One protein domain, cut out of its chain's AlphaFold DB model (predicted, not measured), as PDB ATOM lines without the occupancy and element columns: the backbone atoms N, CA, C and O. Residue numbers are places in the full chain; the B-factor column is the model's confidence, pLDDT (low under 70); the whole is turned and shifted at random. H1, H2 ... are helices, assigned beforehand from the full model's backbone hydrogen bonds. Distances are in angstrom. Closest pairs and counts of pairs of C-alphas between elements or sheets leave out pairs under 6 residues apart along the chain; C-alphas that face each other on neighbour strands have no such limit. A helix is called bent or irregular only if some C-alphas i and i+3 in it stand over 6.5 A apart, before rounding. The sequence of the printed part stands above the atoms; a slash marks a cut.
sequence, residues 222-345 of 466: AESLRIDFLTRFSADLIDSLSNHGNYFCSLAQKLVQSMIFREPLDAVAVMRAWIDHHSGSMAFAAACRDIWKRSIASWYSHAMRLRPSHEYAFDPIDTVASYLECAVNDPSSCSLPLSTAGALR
ATOM      1  N   ALA A 222      16.344 -10.149 -43.547       93.38
ATOM      2  CA  ALA A 222      16.012 -10.295 -44.965       93.38
ATOM      3  C   ALA A 222      15.113 -11.514 -45.230       93.38
ATOM      4  O   ALA A 222      14.104 -11.387 -45.923       93.38
ATOM      5  N   GLU A 223      15.419 -12.673 -44.638       94.69
ATOM      6  CA  GLU A 223      14.604 -13.888 -44.766       94.69
ATOM      7  C   GLU A 223      13.199 -13.687 -44.183       94.69
ATOM      8  O   GLU A 223      12.202 -14.022 -44.828       94.69
ATOM      9  N   SER A 224      13.109 -13.088 -42.989       95.94
ATOM     10  CA  SER A 224      11.825 -12.785 -42.349       95.94
ATOM     11  C   SER A 224      11.001 -11.794 -43.174       95.94
ATOM     12  O   SER A 224       9.816 -12.028 -43.410       95.94
ATOM     13  N   LEU A 225      11.615 -10.721 -43.679       96.38
ATOM     14  CA  LEU A 225      10.944  -9.758 -44.554       96.38
ATOM     15  C   LEU A 225      10.502 -10.386 -45.881       96.38
ATOM     16  O   LEU A 225       9.418 -10.084 -46.378       96.38
ATOM     17  N   ARG A 226      11.314 -11.264 -46.475       95.56
ATOM     18  CA  ARG A 226      10.949 -11.920 -47.732       95.56
ATOM     19  C   ARG A 226       9.737 -12.825 -47.527       95.56
ATOM     20  O   ARG A 226       8.764 -12.684 -48.253       95.56
ATOM     21  N   ILE A 227       9.759 -13.709 -46.529       95.75
ATOM     22  CA  ILE A 227       8.688 -14.695 -46.330       95.75
ATOM     23  C   ILE A 227       7.465 -14.088 -45.640       95.75
ATOM     24  O   ILE A 227       6.360 -14.114 -46.182       95.75
ATOM     25  N   ASP A 228       7.638 -13.578 -44.421       96.31
ATOM     26  CA  ASP A 228       6.505 -13.231 -43.561       96.31
ATOM     27  C   ASP A 228       5.851 -11.905 -43.980       96.31
ATOM     28  O   ASP A 228       4.674 -11.698 -43.675       96.31
ATOM     29  N   PHE A 229       6.573 -11.050 -44.716       97.25
ATOM     30  CA  PHE A 229       6.035  -9.825 -45.306       97.25
ATOM     31  C   PHE A 229       5.778  -9.953 -46.818       97.25
ATOM     32  O   PHE A 229       4.618  -9.976 -47.228       97.25
ATOM     33  N   LEU A 230       6.814 -10.041 -47.660       96.69
ATOM     34  CA  LEU A 230       6.673  -9.865 -49.114       96.69
ATOM     35  C   LEU A 230       5.938 -11.027 -49.807       96.69
ATOM     36  O   LEU A 230       5.040 -10.791 -50.618       96.69
ATOM     37  N   THR A 231       6.277 -12.276 -49.483       96.88
ATOM     38  CA  THR A 231       5.607 -13.478 -50.004       96.88
ATOM     39  C   THR A 231       4.147 -13.509 -49.551       96.88
ATOM     40  O   THR A 231       3.260 -13.770 -50.366       96.88
ATOM     41  N   ARG A 232       3.873 -13.169 -48.281       97.12
ATOM     42  CA  ARG A 232       2.508 -13.083 -47.735       97.12
ATOM     43  C   ARG A 232       1.683 -12.012 -48.438       97.12
ATOM     44  O   ARG A 232       0.615 -12.322 -48.956       97.12
ATOM     45  N   PHE A 233       2.207 -10.789 -48.523       97.62
ATOM     46  CA  PHE A 233       1.588  -9.692 -49.268       97.62
ATOM     47  C   PHE A 233       1.236 -10.122 -50.695       97.62
ATOM     48  O   PHE A 233       0.125  -9.890 -51.169       97.62
ATOM     49  N   SER A 234       2.179 -10.777 -51.370       97.44
ATOM     50  CA  SER A 234       2.021 -11.202 -52.758       97.44
ATOM     51  C   SER A 234       0.912 -12.238 -52.928       97.44
ATOM     52  O   SER A 234       0.094 -12.109 -53.840       97.44
ATOM     53  N   ALA A 235       0.859 -13.245 -52.050       97.50
ATOM     54  CA  ALA A 235      -0.195 -14.253 -52.065       97.50
ATOM     55  C   ALA A 235      -1.568 -13.634 -51.777       97.50
ATOM     56  O   ALA A 235      -2.490 -13.812 -52.572       97.50
ATOM     57  N   ASP A 236      -1.678 -12.846 -50.704       97.62
ATOM     58  CA  ASP A 236      -2.929 -12.205 -50.293       97.62
ATOM     59  C   ASP A 236      -3.455 -11.251 -51.379       97.62
ATOM     60  O   ASP A 236      -4.658 -11.198 -51.638       97.62
ATOM     61  N   LEU A 237      -2.562 -10.517 -52.053       97.06
ATOM     62  CA  LEU A 237      -2.916  -9.625 -53.155       97.06
ATOM     63  C   LEU A 237      -3.466 -10.394 -54.357       97.06
ATOM     64  O   LEU A 237      -4.511 -10.016 -54.893       97.06
ATOM     65  N   ILE A 238      -2.777 -11.457 -54.784       96.25
ATOM     66  CA  ILE A 238      -3.221 -12.294 -55.903       96.25
ATOM     67  C   ILE A 238      -4.581 -12.915 -55.580       96.25
ATOM     68  O   ILE A 238      -5.495 -12.828 -56.401       96.25
ATOM     69  N   ASP A 239      -4.743 -13.491 -54.391       96.00
ATOM     70  CA  ASP A 239      -5.973 -14.177 -53.998       96.00
ATOM     71  C   ASP A 239      -7.142 -13.191 -53.869       96.00
ATOM     72  O   ASP A 239      -8.216 -13.415 -54.433       96.00
ATOM     73  N   SER A 240      -6.921 -12.049 -53.205       95.94
ATOM     74  CA  SER A 240      -7.946 -11.017 -53.038       95.94
ATOM     75  C   SER A 240      -8.414 -10.467 -54.383       95.94
ATOM     76  O   SER A 240      -9.613 -10.297 -54.586       95.94
ATOM     77  N   LEU A 241      -7.493 -10.185 -55.310       94.50
ATOM     78  CA  LEU A 241      -7.818  -9.552 -56.590       94.50
ATOM     79  C   LEU A 241      -8.279 -10.529 -57.673       94.50
ATOM     80  O   LEU A 241      -8.943 -10.105 -58.619       94.50
ATOM     81  N   SER A 242      -8.018 -11.826 -57.515       93.25
ATOM     82  CA  SER A 242      -8.566 -12.859 -58.406       93.25
ATOM     83  C   SER A 242     -10.095 -12.911 -58.353       93.25
ATOM     84  O   SER A 242     -10.739 -13.115 -59.382       93.25
ATOM     85  N   ASN A 243     -10.689 -12.600 -57.198       91.56
ATOM     86  CA  ASN A 243     -12.143 -12.530 -57.026       91.56
ATOM     87  C   ASN A 243     -12.791 -11.315 -57.716       91.56
ATOM     88  O   ASN A 243     -14.004 -11.293 -57.911       91.56
ATOM     89  N   HIS A 244     -11.998 -10.316 -58.118       91.25
ATOM     90  CA  HIS A 244     -12.478  -9.105 -58.791       91.25
ATOM     91  C   HIS A 244     -12.366  -9.179 -60.327       91.25
ATOM     92  O   HIS A 244     -12.687  -8.212 -61.020       91.25
ATOM     93  N   GLY A 245     -11.949 -10.325 -60.876       92.62
ATOM     94  CA  GLY A 245     -11.891 -10.597 -62.312       92.62
ATOM     95  C   GLY A 245     -10.481 -10.561 -62.912       92.62
ATOM     96  O   GLY A 245      -9.511 -10.104 -62.307       92.62
ATOM     97  N   ASN A 246     -10.377 -11.036 -64.158       94.00
ATOM     98  CA  ASN A 246      -9.096 -11.297 -64.833       94.00
ATOM     99  C   ASN A 246      -8.188 -10.062 -64.954       94.00
ATOM    100  O   ASN A 246      -6.965 -10.190 -64.923       94.00
ATOM    101  N   TYR A 247      -8.772  -8.866 -65.087       93.88
ATOM    102  CA  TYR A 247      -8.012  -7.621 -65.182       93.88
ATOM    103  C   TYR A 247      -7.221  -7.334 -63.897       93.88
ATOM    104  O   TYR A 247      -6.004  -7.152 -63.957       93.88
ATOM    105  N   PHE A 248      -7.880  -7.362 -62.733       93.31
ATOM    106  CA  PHE A 248      -7.224  -7.104 -61.449       93.31
ATOM    107  C   PHE A 248      -6.236  -8.209 -61.073       93.31
ATOM    108  O   PHE A 248      -5.155  -7.900 -60.581       93.31
ATOM    109  N   CYS A 249      -6.549  -9.471 -61.384       93.56
ATOM    110  CA  CYS A 249      -5.605 -10.580 -61.229       93.56
ATOM    111  C   CYS A 249      -4.316 -10.344 -62.040       93.56
ATOM    112  O   CYS A 249      -3.210 -10.458 -61.512       93.56
ATOM    113  N   SER A 250      -4.437  -9.926 -63.307       93.81
ATOM    114  CA  SER A 250      -3.273  -9.628 -64.151       93.81
ATOM    115  C   SER A 250      -2.454  -8.443 -63.627       93.81
ATOM    116  O   SER A 250      -1.224  -8.482 -63.671       93.81
ATOM    117  N   LEU A 251      -3.108  -7.397 -63.108       94.56
ATOM    118  CA  LEU A 251      -2.412  -6.281 -62.459       94.56
ATOM    119  C   LEU A 251      -1.673  -6.729 -61.195       94.56
ATOM    120  O   LEU A 251      -0.505  -6.383 -61.033       94.56
ATOM    121  N   ALA A 252      -2.312  -7.539 -60.346       95.25
ATOM    122  CA  ALA A 252      -1.700  -8.099 -59.142       95.25
ATOM    123  C   ALA A 252      -0.439  -8.901 -59.483       95.25
ATOM    124  O   ALA A 252       0.623  -8.651 -58.922       95.25
ATOM    125  N   GLN A 253      -0.528  -9.801 -60.465       94.75
ATOM    126  CA  GLN A 253       0.606 -10.609 -60.920       94.75
ATOM    127  C   GLN A 253       1.766  -9.749 -61.435       94.75
ATOM    128  O   GLN A 253       2.919 -10.025 -61.112       94.75
ATOM    129  N   LYS A 254       1.482  -8.683 -62.197       94.31
ATOM    130  CA  LYS A 254       2.512  -7.753 -62.687       94.31
ATOM    131  C   LYS A 254       3.175  -6.973 -61.550       94.31
ATOM    132  O   LYS A 254       4.397  -6.828 -61.553       94.31
ATOM    133  N   LEU A 255       2.391  -6.497 -60.580       95.25
ATOM    134  CA  LEU A 255       2.913  -5.824 -59.392       95.25
ATOM    135  C   LEU A 255       3.810  -6.778 -58.593       95.25
ATOM    136  O   LEU A 255       4.978  -6.461 -58.364       95.25
ATOM    137  N   VAL A 256       3.323  -7.977 -58.265       95.62
ATOM    138  CA  VAL A 256       4.102  -9.001 -57.553       95.62
ATOM    139  C   VAL A 256       5.390  -9.335 -58.308       95.62
ATOM    140  O   VAL A 256       6.467  -9.281 -57.719       95.62
ATOM    141  N   GLN A 257       5.323  -9.582 -59.618       92.69
ATOM    142  CA  GLN A 257       6.503  -9.858 -60.443       92.69
ATOM    143  C   GLN A 257       7.540  -8.726 -60.396       92.69
ATOM    144  O   GLN A 257       8.741  -8.987 -60.417       92.69
ATOM    145  N   SER A 258       7.096  -7.470 -60.305       91.56
ATOM    146  CA  SER A 258       7.995  -6.315 -60.226       91.56
ATOM    147  C   SER A 258       8.673  -6.128 -58.861       91.56
ATOM    148  O   SER A 258       9.658  -5.388 -58.779       91.56
ATOM    149  N   MET A 259       8.180  -6.805 -57.815       91.88
ATOM    150  CA  MET A 259       8.690  -6.716 -56.442       91.88
ATOM    151  C   MET A 259       9.445  -7.960 -55.987       91.88
ATOM    152  O   MET A 259      10.470  -7.820 -55.334       91.88
ATOM    153  N   ILE A 260       8.962  -9.160 -56.325       90.06
ATOM    154  CA  ILE A 260       9.386 -10.410 -55.675       90.06
ATOM    155  C   ILE A 260      10.890 -10.692 -55.830       90.06
ATOM    156  O   ILE A 260      11.528 -11.221 -54.927       90.06
ATOM    157  N   PHE A 261      11.482 -10.254 -56.944       84.69
ATOM    158  CA  PHE A 261      12.905 -10.433 -57.232       84.69
ATOM    159  C   PHE A 261      13.802  -9.323 -56.655       84.69
ATOM    160  O   PHE A 261      15.026  -9.414 -56.730       84.69
ATOM    161  N   ARG A 262      13.229  -8.272 -56.061       87.81
ATOM    162  CA  ARG A 262      13.971  -7.162 -55.437       87.81
ATOM    163  C   ARG A 262      14.172  -7.399 -53.955       87.81
ATOM    164  O   ARG A 262      13.489  -8.240 -53.378       87.81
ATOM    165  N   GLU A 263      15.057  -6.619 -53.335       87.62
ATOM    166  CA  GLU A 263      15.140  -6.611 -51.878       87.62
ATOM    167  C   GLU A 263      13.839  -6.127 -51.239       87.62
ATOM    168  O   GLU A 263      13.164  -5.262 -51.809       87.62
ATOM    169  N   PRO A 264      13.448  -6.664 -50.065       89.12
ATOM    170  CA  PRO A 264      12.137  -6.366 -49.494       89.12
ATOM    171  C   PRO A 264      11.932  -4.871 -49.228       89.12
ATOM    172  O   PRO A 264      10.823  -4.363 -49.376       89.12
ATOM    173  N   LEU A 265      13.005  -4.143 -48.900       90.44
ATOM    174  CA  LEU A 265      12.951  -2.696 -48.682       90.44
ATOM    175  C   LEU A 265      12.825  -1.889 -49.986       90.44
ATOM    176  O   LEU A 265      12.275  -0.787 -49.960       90.44
ATOM    177  N   ASP A 266      13.257  -2.439 -51.125       87.69
ATOM    178  CA  ASP A 266      13.104  -1.818 -52.450       87.69
ATOM    179  C   ASP A 266      11.689  -2.008 -53.014       87.69
ATOM    180  O   ASP A 266      11.223  -1.202 -53.827       87.69
ATOM    181  N   ALA A 267      10.975  -3.050 -52.571       89.62
ATOM    182  CA  ALA A 267       9.583  -3.296 -52.952       89.62
ATOM    183  C   ALA A 267       8.675  -2.100 -52.616       89.62
ATOM    184  O   ALA A 267       7.700  -1.841 -53.315       89.62
ATOM    185  N   VAL A 268       9.049  -1.308 -51.610       90.62
ATOM    186  CA  VAL A 268       8.389  -0.055 -51.234       90.62
ATOM    187  C   VAL A 268       8.322   0.947 -52.389       90.62
ATOM    188  O   VAL A 268       7.261   1.503 -52.677       90.62
ATOM    189  N   ALA A 269       9.451   1.196 -53.058       88.69
ATOM    190  CA  ALA A 269       9.516   2.165 -54.150       88.69
ATOM    191  C   ALA A 269       8.660   1.708 -55.338       88.69
ATOM    192  O   ALA A 269       7.981   2.516 -55.973       88.69
ATOM    193  N   VAL A 270       8.649   0.398 -55.595       90.94
ATOM    194  CA  VAL A 270       7.794  -0.219 -56.612       90.94
ATOM    195  C   VAL A 270       6.323  -0.061 -56.250       90.94
ATOM    196  O   VAL A 270       5.549   0.413 -57.076       90.94
ATOM    197  N   MET A 271       5.942  -0.391 -55.016       92.69
ATOM    198  CA  MET A 271       4.570  -0.272 -54.530       92.69
ATOM    199  C   MET A 271       4.043   1.159 -54.671       92.69
ATOM    200  O   MET A 271       2.949   1.370 -55.191       92.69
ATOM    201  N   ARG A 272       4.852   2.154 -54.286       90.19
ATOM    202  CA  ARG A 272       4.529   3.579 -54.459       90.19
ATOM    203  C   ARG A 272       4.290   3.933 -55.922       90.19
ATOM    204  O   ARG A 272       3.216   4.418 -56.260       90.19
ATOM    205  N   ALA A 273       5.249   3.615 -56.794       90.56
ATOM    206  CA  ALA A 273       5.134   3.897 -58.222       90.56
ATOM    207  C   ALA A 273       3.887   3.244 -58.844       90.56
ATOM    208  O   ALA A 273       3.224   3.841 -59.692       90.56
ATOM    209  N   TRP A 274       3.536   2.035 -58.400       92.12
ATOM    210  CA  TRP A 274       2.336   1.337 -58.847       92.12
ATOM    211  C   TRP A 274       1.046   1.997 -58.373       92.12
ATOM    212  O   TRP A 274       0.136   2.159 -59.188       92.12
ATOM    213  N   ILE A 275       0.960   2.389 -57.101       89.12
ATOM    214  CA  ILE A 275      -0.200   3.110 -56.566       89.12
ATOM    215  C   ILE A 275      -0.386   4.442 -57.302       89.12
ATOM    216  O   ILE A 275      -1.505   4.754 -57.708       89.12
ATOM    217  N   ASP A 276       0.694   5.192 -57.523       88.19
ATOM    218  CA  ASP A 276       0.646   6.492 -58.198       88.19
ATOM    219  C   ASP A 276       0.172   6.340 -59.653       88.19
ATOM    220  O   ASP A 276      -0.741   7.047 -60.097       88.19
ATOM    221  N   HIS A 277       0.721   5.356 -60.378       89.25
ATOM    222  CA  HIS A 277       0.355   5.077 -61.770       89.25
ATOM    223  C   HIS A 277      -1.093   4.589 -61.927       89.25
ATOM    224  O   HIS A 277      -1.737   4.873 -62.934       89.25
ATOM    225  N   HIS A 278      -1.622   3.874 -60.931       86.69
ATOM    226  CA  HIS A 278      -2.975   3.308 -60.956       86.69
ATOM    227  C   HIS A 278      -3.961   4.074 -60.067       86.69
ATOM    228  O   HIS A 278      -5.010   3.540 -59.711       86.69
ATOM    229  N   SER A 279      -3.667   5.334 -59.744       77.31
ATOM    230  CA  SER A 279      -4.523   6.202 -58.922       77.31
ATOM    231  C   SER A 279      -5.947   6.371 -59.478       77.31
ATOM    232  O   SER A 279      -6.887   6.558 -58.708       77.31
ATOM    233  N   GLY A 280      -6.143   6.209 -60.793       79.25
ATOM    234  CA  GLY A 280      -7.470   6.169 -61.424       79.25
ATOM    235  C   GLY A 280      -8.321   4.940 -61.063       79.25
ATOM    236  O   GLY A 280      -9.535   4.959 -61.249       79.25
ATOM    237  N   SER A 281      -7.719   3.877 -60.517       87.69
ATOM    238  CA  SER A 281      -8.414   2.694 -60.000       87.69
ATOM    239  C   SER A 281      -8.387   2.690 -58.471       87.69
ATOM    240  O   SER A 281      -7.614   1.966 -57.839       87.69
ATOM    241  N   MET A 282      -9.257   3.503 -57.859       87.81
ATOM    242  CA  MET A 282      -9.313   3.653 -56.397       87.81
ATOM    243  C   MET A 282      -9.458   2.311 -55.663       87.81
ATOM    244  O   MET A 282      -8.849   2.125 -54.614       87.81
ATOM    245  N   ALA A 283     -10.205   1.355 -56.228       89.88
ATOM    246  CA  ALA A 283     -10.403   0.034 -55.631       89.88
ATOM    247  C   ALA A 283      -9.108  -0.800 -55.577       89.88
ATOM    248  O   ALA A 283      -8.806  -1.391 -54.543       89.88
ATOM    249  N   PHE A 284      -8.317  -0.818 -56.657       91.44
ATOM    250  CA  PHE A 284      -7.037  -1.533 -56.681       91.44
ATOM    251  C   PHE A 284      -6.035  -0.904 -55.716       91.44
ATOM    252  O   PHE A 284      -5.405  -1.612 -54.932       91.44
ATOM    253  N   ALA A 285      -5.923   0.428 -55.741       91.31
ATOM    254  CA  ALA A 285      -5.035   1.159 -54.847       91.31
ATOM    255  C   ALA A 285      -5.417   0.948 -53.371       91.31
ATOM    256  O   ALA A 285      -4.535   0.703 -52.551       91.31
ATOM    257  N   ALA A 286      -6.710   0.986 -53.029       91.75
ATOM    258  CA  ALA A 286      -7.186   0.709 -51.675       91.75
ATOM    259  C   ALA A 286      -6.851  -0.726 -51.235       91.75
ATOM    260  O   ALA A 286      -6.221  -0.906 -50.196       91.75
ATOM    261  N   ALA A 287      -7.156  -1.731 -52.066       93.75
ATOM    262  CA  ALA A 287      -6.835  -3.129 -51.770       93.75
ATOM    263  C   ALA A 287      -5.327  -3.344 -51.554       93.75
ATOM    264  O   ALA A 287      -4.917  -3.984 -50.588       93.75
ATOM    265  N   CYS A 288      -4.499  -2.750 -52.416       94.31
ATOM    266  CA  CYS A 288      -3.044  -2.749 -52.298       94.31
ATOM    267  C   CYS A 288      -2.577  -2.191 -50.942       94.31
ATOM    268  O   CYS A 288      -1.780  -2.830 -50.256       94.31
ATOM    269  N   ARG A 289      -3.089  -1.022 -50.532       94.31
ATOM    270  CA  ARG A 289      -2.738  -0.378 -49.252       94.31
ATOM    271  C   ARG A 289      -3.179  -1.214 -48.051       94.31
ATOM    272  O   ARG A 289      -2.407  -1.371 -47.107       94.31
ATOM    273  N   ASP A 290      -4.392  -1.751 -48.091       95.62
ATOM    274  CA  ASP A 290      -4.961  -2.521 -46.987       95.62
ATOM    275  C   ASP A 290      -4.219  -3.843 -46.779       95.62
ATOM    276  O   ASP A 290      -3.870  -4.187 -45.649       95.62
ATOM    277  N   ILE A 291      -3.935  -4.570 -47.864       97.19
ATOM    278  CA  ILE A 291      -3.179  -5.826 -47.806       97.19
ATOM    279  C   ILE A 291      -1.756  -5.556 -47.317       97.19
ATOM    280  O   ILE A 291      -1.304  -6.232 -46.400       97.19
ATOM    281  N   TRP A 292      -1.093  -4.514 -47.828       96.75
ATOM    282  CA  TRP A 292       0.246  -4.114 -47.380       96.75
ATOM    283  C   TRP A 292       0.309  -3.868 -45.870       96.75
ATOM    284  O   TRP A 292       1.161  -4.434 -45.190       96.75
ATOM    285  N   LYS A 293      -0.638  -3.094 -45.322       96.62
ATOM    286  CA  LYS A 293      -0.730  -2.833 -43.875       96.62
ATOM    287  C   LYS A 293      -0.914  -4.113 -43.064       96.62
ATOM    288  O   LYS A 293      -0.237  -4.300 -42.056       96.62
ATOM    289  N   ARG A 294      -1.799  -5.014 -43.504       97.50
ATOM    290  CA  ARG A 294      -2.000  -6.308 -42.829       97.50
ATOM    291  C   ARG A 294      -0.743  -7.171 -42.870       97.50
ATOM    292  O   ARG A 294      -0.401  -7.781 -41.859       97.50
ATOM    293  N   SER A 295      -0.038  -7.195 -43.998       97.69
ATOM    294  CA  SER A 295       1.216  -7.936 -44.132       97.69
ATOM    295  C   SER A 295       2.312  -7.369 -43.228       97.69
ATOM    296  O   SER A 295       3.016  -8.157 -42.605       97.69
ATOM    297  N   ILE A 296       2.420  -6.039 -43.075       97.62
ATOM    298  CA  ILE A 296       3.345  -5.423 -42.104       97.62
ATOM    299  C   ILE A 296       2.992  -5.856 -40.682       97.62
ATOM    300  O   ILE A 296       3.860  -6.352 -39.974       97.62
ATOM    301  N   ALA A 297       1.729  -5.716 -40.270       97.44
ATOM    302  CA  ALA A 297       1.304  -6.064 -38.914       97.44
ATOM    303  C   ALA A 297       1.557  -7.549 -38.591       97.44
ATOM    304  O   ALA A 297       2.012  -7.892 -37.494       97.44
ATOM    305  N   SER A 298       1.305  -8.432 -39.565       96.50
ATOM    306  CA  SER A 298       1.593  -9.864 -39.459       96.50
ATOM    307  C   SER A 298       3.094 -10.129 -39.330       96.50
ATOM    308  O   SER A 298       3.505 -10.856 -38.425       96.50
ATOM    309  N   TRP A 299       3.910  -9.543 -40.209       97.19
ATOM    310  CA  TRP A 299       5.364  -9.687 -40.169       97.19
ATOM    311  C   TRP A 299       5.947  -9.148 -38.866       97.19
ATOM    312  O   TRP A 299       6.686  -9.866 -38.205       97.19
ATOM    313  N   TYR A 300       5.562  -7.946 -38.447       97.62
ATOM    314  CA  TYR A 300       6.021  -7.324 -37.208       97.62
ATOM    315  C   TYR A 300       5.734  -8.222 -35.997       97.62
ATOM    316  O   TYR A 300       6.631  -8.547 -35.221       97.62
ATOM    317  N   SER A 301       4.504  -8.735 -35.892       96.88
ATOM    318  CA  SER A 301       4.119  -9.672 -34.828       96.88
ATOM    319  C   SER A 301       4.934 -10.973 -34.858       96.88
ATOM    320  O   SER A 301       5.220 -11.565 -33.815       96.88
ATOM    321  N   HIS A 302       5.312 -11.456 -36.043       94.50
ATOM    322  CA  HIS A 302       6.175 -12.629 -36.201       94.50
ATOM    323  C   HIS A 302       7.628 -12.324 -35.822       94.50
ATOM    324  O   HIS A 302       8.217 -13.059 -35.029       94.50
ATOM    325  N   ALA A 303       8.183 -11.224 -36.324       95.25
ATOM    326  CA  ALA A 303       9.546 -10.787 -36.068       95.25
ATOM    327  C   ALA A 303       9.779 -10.507 -34.576       95.25
ATOM    328  O   ALA A 303      10.794 -10.926 -34.031       95.25
ATOM    329  N   MET A 304       8.814  -9.907 -33.875       96.06
ATOM    330  CA  MET A 304       8.915  -9.673 -32.429       96.06
ATOM    331  C   MET A 304       8.959 -10.967 -31.606       96.06
ATOM    332  O   MET A 304       9.601 -11.003 -30.554       96.06
ATOM    333  N   ARG A 305       8.312 -12.038 -32.089       93.88
ATOM    334  CA  ARG A 305       8.352 -13.366 -31.455       93.88
ATOM    335  C   ARG A 305       9.631 -14.132 -31.784       93.88
ATOM    336  O   ARG A 305      10.201 -14.753 -30.896       93.88
ATOM    337  N   LEU A 306      10.056 -14.111 -33.046       90.94
ATOM    338  CA  LEU A 306      11.193 -14.900 -33.536       90.94
ATOM    339  C   LEU A 306      12.550 -14.232 -33.309       90.94
ATOM    340  O   LEU A 306      13.552 -14.937 -33.269       90.94
ATOM    341  N   ARG A 307      12.573 -12.898 -33.188       93.19
ATOM    342  CA  ARG A 307      13.773 -12.055 -33.097       93.19
ATOM    343  C   ARG A 307      14.816 -12.414 -34.171       93.19
ATOM    344  O   ARG A 307      15.817 -13.058 -33.857       93.19
ATOM    345  N   PRO A 308      14.579 -12.027 -35.445       92.62
ATOM    346  CA  PRO A 308      15.539 -12.236 -36.522       92.62
ATOM    347  C   PRO A 308      16.939 -11.743 -36.148       92.62
ATOM    348  O   PRO A 308      17.088 -10.739 -35.455       92.62
ATOM    349  N   SER A 309      17.960 -12.452 -36.620       90.25
ATOM    350  CA  SER A 309      19.358 -12.107 -36.359       90.25
ATOM    351  C   SER A 309      19.710 -10.777 -37.030       90.25
ATOM    352  O   SER A 309      19.360 -10.556 -38.190       90.25
ATOM    353  N   HIS A 310      20.406  -9.907 -36.298       86.88
ATOM    354  CA  HIS A 310      20.944  -8.647 -36.800       86.88
ATOM    355  C   HIS A 310      22.124  -8.173 -35.938       86.88
ATOM    356  O   HIS A 310      22.226  -8.541 -34.770       86.88
ATOM    357  N   GLU A 311      22.978  -7.311 -36.494       84.75
ATOM    358  CA  GLU A 311      24.137  -6.727 -35.786       84.75
ATOM    359  C   GLU A 311      23.953  -5.244 -35.420       84.75
ATOM    360  O   GLU A 311      24.858  -4.601 -34.890       84.75
ATOM    361  N   TYR A 312      22.777  -4.669 -35.685       81.94
ATOM    362  CA  TYR A 312      22.519  -3.264 -35.375       81.94
ATOM    363  C   TYR A 312      22.488  -2.977 -33.871       81.94
ATOM    364  O   TYR A 312      21.933  -3.741 -33.085       81.94
ATOM    365  N   ALA A 313      22.996  -1.798 -33.501       84.75
ATOM    366  CA  ALA A 313      22.919  -1.250 -32.145       84.75
ATOM    367  C   ALA A 313      21.522  -0.710 -31.763       84.75
ATOM    368  O   ALA A 313      21.329  -0.229 -30.649       84.75
ATOM    369  N   PHE A 314      20.563  -0.749 -32.688       85.62
ATOM    370  CA  PHE A 314      19.166  -0.349 -32.498       85.62
ATOM    371  C   PHE A 314      18.245  -1.519 -32.861       85.62
ATOM    372  O   PHE A 314      18.707  -2.459 -33.501       85.62
ATOM    373  N   ASP A 315      16.960  -1.463 -32.483       87.62
ATOM    374  CA  ASP A 315      15.974  -2.467 -32.911       87.62
ATOM    375  C   ASP A 315      15.577  -2.206 -34.381       87.62
ATOM    376  O   ASP A 315      14.885  -1.220 -34.686       87.62
ATOM    377  N   PRO A 316      16.041  -3.035 -35.335       91.62
ATOM    378  CA  PRO A 316      15.746  -2.815 -36.739       91.62
ATOM    379  C   PRO A 316      14.297  -3.169 -37.083       91.62
ATOM    380  O   PRO A 316      13.817  -2.720 -38.121       91.62
ATOM    381  N   ILE A 317      13.590  -3.935 -36.243       95.00
ATOM    382  CA  ILE A 317      12.220  -4.377 -36.513       95.00
ATOM    383  C   ILE A 317      11.280  -3.170 -36.482       95.00
ATOM    384  O   ILE A 317      10.590  -2.915 -37.470       95.00
ATOM    385  N   ASP A 318      11.323  -2.377 -35.408       93.56
ATOM    386  CA  ASP A 318      10.523  -1.150 -35.258       93.56
ATOM    387  C   ASP A 318      10.820  -0.138 -36.368       93.56
ATOM    388  O   ASP A 318       9.916   0.467 -36.956       93.56
ATOM    389  N   THR A 319      12.107   0.018 -36.687       92.19
ATOM    390  CA  THR A 319      12.577   0.959 -37.710       92.19
ATOM    391  C   THR A 319      12.063   0.567 -39.094       92.19
ATOM    392  O   THR A 319      11.553   1.410 -39.835       92.19
ATOM    393  N   VAL A 320      12.163  -0.717 -39.448       93.94
ATOM    394  CA  VAL A 320      11.687  -1.226 -40.737       93.94
ATOM    395  C   VAL A 320      10.161  -1.199 -40.807       93.94
ATOM    396  O   VAL A 320       9.632  -0.767 -41.828       93.94
ATOM    397  N   ALA A 321       9.443  -1.577 -39.744       95.25
ATOM    398  CA  ALA A 321       7.980  -1.493 -39.703       95.25
ATOM    399  C   ALA A 321       7.499  -0.062 -39.964       95.25
ATOM    400  O   ALA A 321       6.710   0.171 -40.880       95.25
ATOM    401  N   SER A 322       8.070   0.901 -39.237       92.56
ATOM    402  CA  SER A 322       7.764   2.324 -39.399       92.56
ATOM    403  C   SER A 322       8.036   2.806 -40.827       92.56
ATOM    404  O   SER A 322       7.227   3.529 -41.406       92.56
ATOM    405  N   TYR A 323       9.148   2.372 -41.431       92.06
ATOM    406  CA  TYR A 323       9.474   2.690 -42.822       92.06
ATOM    407  C   TYR A 323       8.450   2.107 -43.812       92.06
ATOM    408  O   TYR A 323       7.950   2.832 -44.675       92.06
ATOM    409  N   LEU A 324       8.097   0.824 -43.675       93.44
ATOM    410  CA  LEU A 324       7.126   0.156 -44.547       93.44
ATOM    411  C   LEU A 324       5.725   0.788 -44.446       93.44
ATOM    412  O   LEU A 324       5.027   0.881 -45.459       93.44
ATOM    413  N   GLU A 325       5.316   1.233 -43.254       92.69
ATOM    414  CA  GLU A 325       4.037   1.918 -43.024       92.69
ATOM    415  C   GLU A 325       4.026   3.338 -43.592       92.69
ATOM    416  O   GLU A 325       3.087   3.729 -44.299       92.69
ATOM    417  N   CYS A 326       5.072   4.115 -43.294       89.44
ATOM    418  CA  CYS A 326       5.211   5.498 -43.738       89.44
ATOM    419  C   CYS A 326       5.176   5.582 -45.264       89.44
ATOM    420  O   CYS A 326       4.459   6.407 -45.828       89.44
ATOM    421  N   ALA A 327       5.855   4.659 -45.944       81.81
ATOM    422  CA  ALA A 327       5.974   4.700 -47.390       81.81
ATOM    423  C   ALA A 327       4.654   4.554 -48.148       81.81
ATOM    424  O   ALA A 327       4.540   5.028 -49.280       81.81
ATOM    425  N   VAL A 328       3.665   3.902 -47.538       83.50
ATOM    426  CA  VAL A 328       2.330   3.806 -48.111       83.50
ATOM    427  C   VAL A 328       1.482   4.997 -47.679       83.50
ATOM    428  O   VAL A 328       0.814   5.581 -48.524       83.50
ATOM    429  N   ASN A 329       1.495   5.402 -46.410       85.94
ATOM    430  CA  ASN A 329       0.581   6.442 -45.919       85.94
ATOM    431  C   ASN A 329       0.971   7.865 -46.338       85.94
ATOM    432  O   ASN A 329       0.100   8.638 -46.731       85.94
ATOM    433  N   ASP A 330       2.258   8.196 -46.275       83.19
ATOM    434  CA  ASP A 330       2.783   9.504 -46.649       83.19
ATOM    435  C   ASP A 330       4.139   9.345 -47.362       83.19
ATOM    436  O   ASP A 330       5.217   9.433 -46.767       83.19
ATOM    437  N   PRO A 331       4.092   9.121 -48.684       74.88
ATOM    438  CA  PRO A 331       5.274   8.970 -49.520       74.88
ATOM    439  C   PRO A 331       6.266  10.143 -49.403       74.88
ATOM    440  O   PRO A 331       7.459   9.964 -49.672       74.88
ATOM    441  N   SER A 332       5.783  11.340 -49.054       78.19
ATOM    442  CA  SER A 332       6.578  12.569 -49.031       78.19
ATOM    443  C   SER A 332       7.416  12.726 -47.761       78.19
ATOM    444  O   SER A 332       8.499  13.306 -47.824       78.19
ATOM    445  N   SER A 333       6.972  12.149 -46.642       76.75
ATOM    446  CA  SER A 333       7.715  12.131 -45.375       76.75
ATOM    447  C   SER A 333       8.580  10.882 -45.192       76.75
ATOM    448  O   SER A 333       9.431  10.836 -44.303       76.75
ATOM    449  N   CYS A 334       8.411   9.878 -46.055       76.12
ATOM    450  CA  CYS A 334       9.123   8.615 -45.947       76.12
ATOM    451  C   CYS A 334      10.562   8.698 -46.478       76.12
ATOM    452  O   CYS A 334      10.838   8.373 -47.636       76.12
ATOM    453  N   SER A 335      11.502   9.053 -45.606       70.25
ATOM    454  CA  SER A 335      12.923   8.747 -45.781       70.25
ATOM    455  C   SER A 335      13.341   7.674 -44.780       70.25
ATOM    456  O   SER A 335      13.113   7.847 -43.583       70.25
ATOM    457  N   LEU A 336      14.001   6.603 -45.242       66.44
ATOM    458  CA  LEU A 336      14.807   5.773 -44.340       66.44
ATOM    459  C   LEU A 336      15.759   6.722 -43.591       66.44
ATOM    460  O   LEU A 336      16.421   7.523 -44.265       66.44
ATOM    461  N   PRO A 337      15.823   6.686 -42.246       56.72
ATOM    462  CA  PRO A 337      16.699   7.577 -41.497       56.72
ATOM    463  C   PRO A 337      18.105   7.481 -42.083       56.72
ATOM    464  O   PRO A 337      18.600   6.378 -42.291       56.72
ATOM    465  N   LEU A 338      18.749   8.607 -42.393       45.44
ATOM    466  CA  LEU A 338      20.067   8.616 -43.047       45.44
ATOM    467  C   LEU A 338      21.130   7.820 -42.264       45.44
ATOM    468  O   LEU A 338      22.053   7.294 -42.876       45.44
ATOM    469  N   SER A 339      20.977   7.666 -40.944       42.97
ATOM    470  CA  SER A 339      21.804   6.787 -40.104       42.97
ATOM    471  C   SER A 339      21.553   5.297 -40.372       42.97
ATOM    472  O   SER A 339      22.503   4.528 -40.484       42.97
ATOM    473  N   THR A 340      20.297   4.890 -40.555       45.94
ATOM    474  CA  THR A 340      19.906   3.532 -40.957       45.94
ATOM    475  C   THR A 340      20.257   3.282 -42.422       45.94
ATOM    476  O   THR A 340      20.806   2.241 -42.735       45.94
ATOM    477  N   ALA A 341      20.039   4.248 -43.320       42.66
ATOM    478  CA  ALA A 341      20.416   4.163 -44.730       42.66
ATOM    479  C   ALA A 341      21.937   4.178 -44.940       42.66
ATOM    480  O   ALA A 341      22.402   3.617 -45.920       42.66
ATOM    481  N   GLY A 342      22.710   4.812 -44.051       42.44
ATOM    482  CA  GLY A 342      24.175   4.780 -44.039       42.44
ATOM    483  C   GLY A 342      24.744   3.478 -43.471       42.44
ATOM    484  O   GLY A 342      25.750   3.003 -43.976       42.44
ATOM    485  N   ALA A 343      24.074   2.870 -42.483       41.06
ATOM    486  CA  ALA A 343      24.401   1.533 -41.976       41.06
ATOM    487  C   ALA A 343      23.931   0.401 -42.917       41.06
ATOM    488  O   ALA A 343      24.566  -0.642 -42.981       41.06
ATOM    489  N   LEU A 344      22.844   0.619 -43.669       45.09
ATOM    490  CA  LEU A 344      22.313  -0.279 -44.710       45.09
ATOM    491  C   LEU A 344      22.998  -0.086 -46.071       45.09
ATOM    492  O   LEU A 344      22.952  -0.972 -46.922       45.09
ATOM    493  N   ARG A 345      23.638   1.066 -46.307       38.84
ATOM    494  CA  ARG A 345      24.536   1.269 -47.446       38.84
ATOM    495  C   ARG A 345      25.899   0.734 -47.068       38.84
ATOM    496  O   ARG A 345      26.728   1.450 -46.516       38.84
TER     497      ARG A 345
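Overview. This is residues 222 to 345 of the 466 residues of an uncharacterized protein of Planctomycetes bacterium (UniProt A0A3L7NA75). Five helices, H1 to H5, make an elongated up-and-down bundle, with short H6 set apart from it. The 124 printed residues have six named helices and no named strand, all helix. The whole is compact, radius of gyration of the C-alphas 14.6 A, spans 47 by 30 by 22 A.

Arrangement. H1, residues 222 to 242, is only just irregular: C-alphas 228 and 231 are 6.51 A apart. It touches H2, residues 246 to 260, in a hairpin, closest C-alphas Ser 242 and Cys 249, 4.7 A. H2, with residues 255 to 260 alone, touches H3, residues 267 to 277, in a hairpin, closest C-alphas Met 259 and Ala 267, 5.0 A. H4, residues 282 to 306, touches H1, closest C-alphas Asp 228 and Trp 299, 5.0 A. H5, residues 316 to 329, forms a hairpin with H4, a shallow tilt of 8 degrees, closest C-alphas Ile 296 and Ala 321, 6.5 A. With residues 324 to 328 alone H5 touches H3, closest C-alphas Val 268 and Ala 327, 6.6 A. H6, residues 338 to 344, touches no helix. Every O i to N i+4 pair is within hydrogen-bond range in H2, H3 and H6; H1 has 15 of 17, H4 20 of 21, H5 9 of 10.

Along the chain. H1, 28.1 A long, begins at C-alpha 222 (16.012, -10.295, -44.965). H4 spans 35.9 A. H6 ends at C-alpha 344 (22.313, -0.279, -44.710).

Size, cuts and confidence. The printed part has no cut and no long link. Residues 336 to 345 have pLDDT under 70.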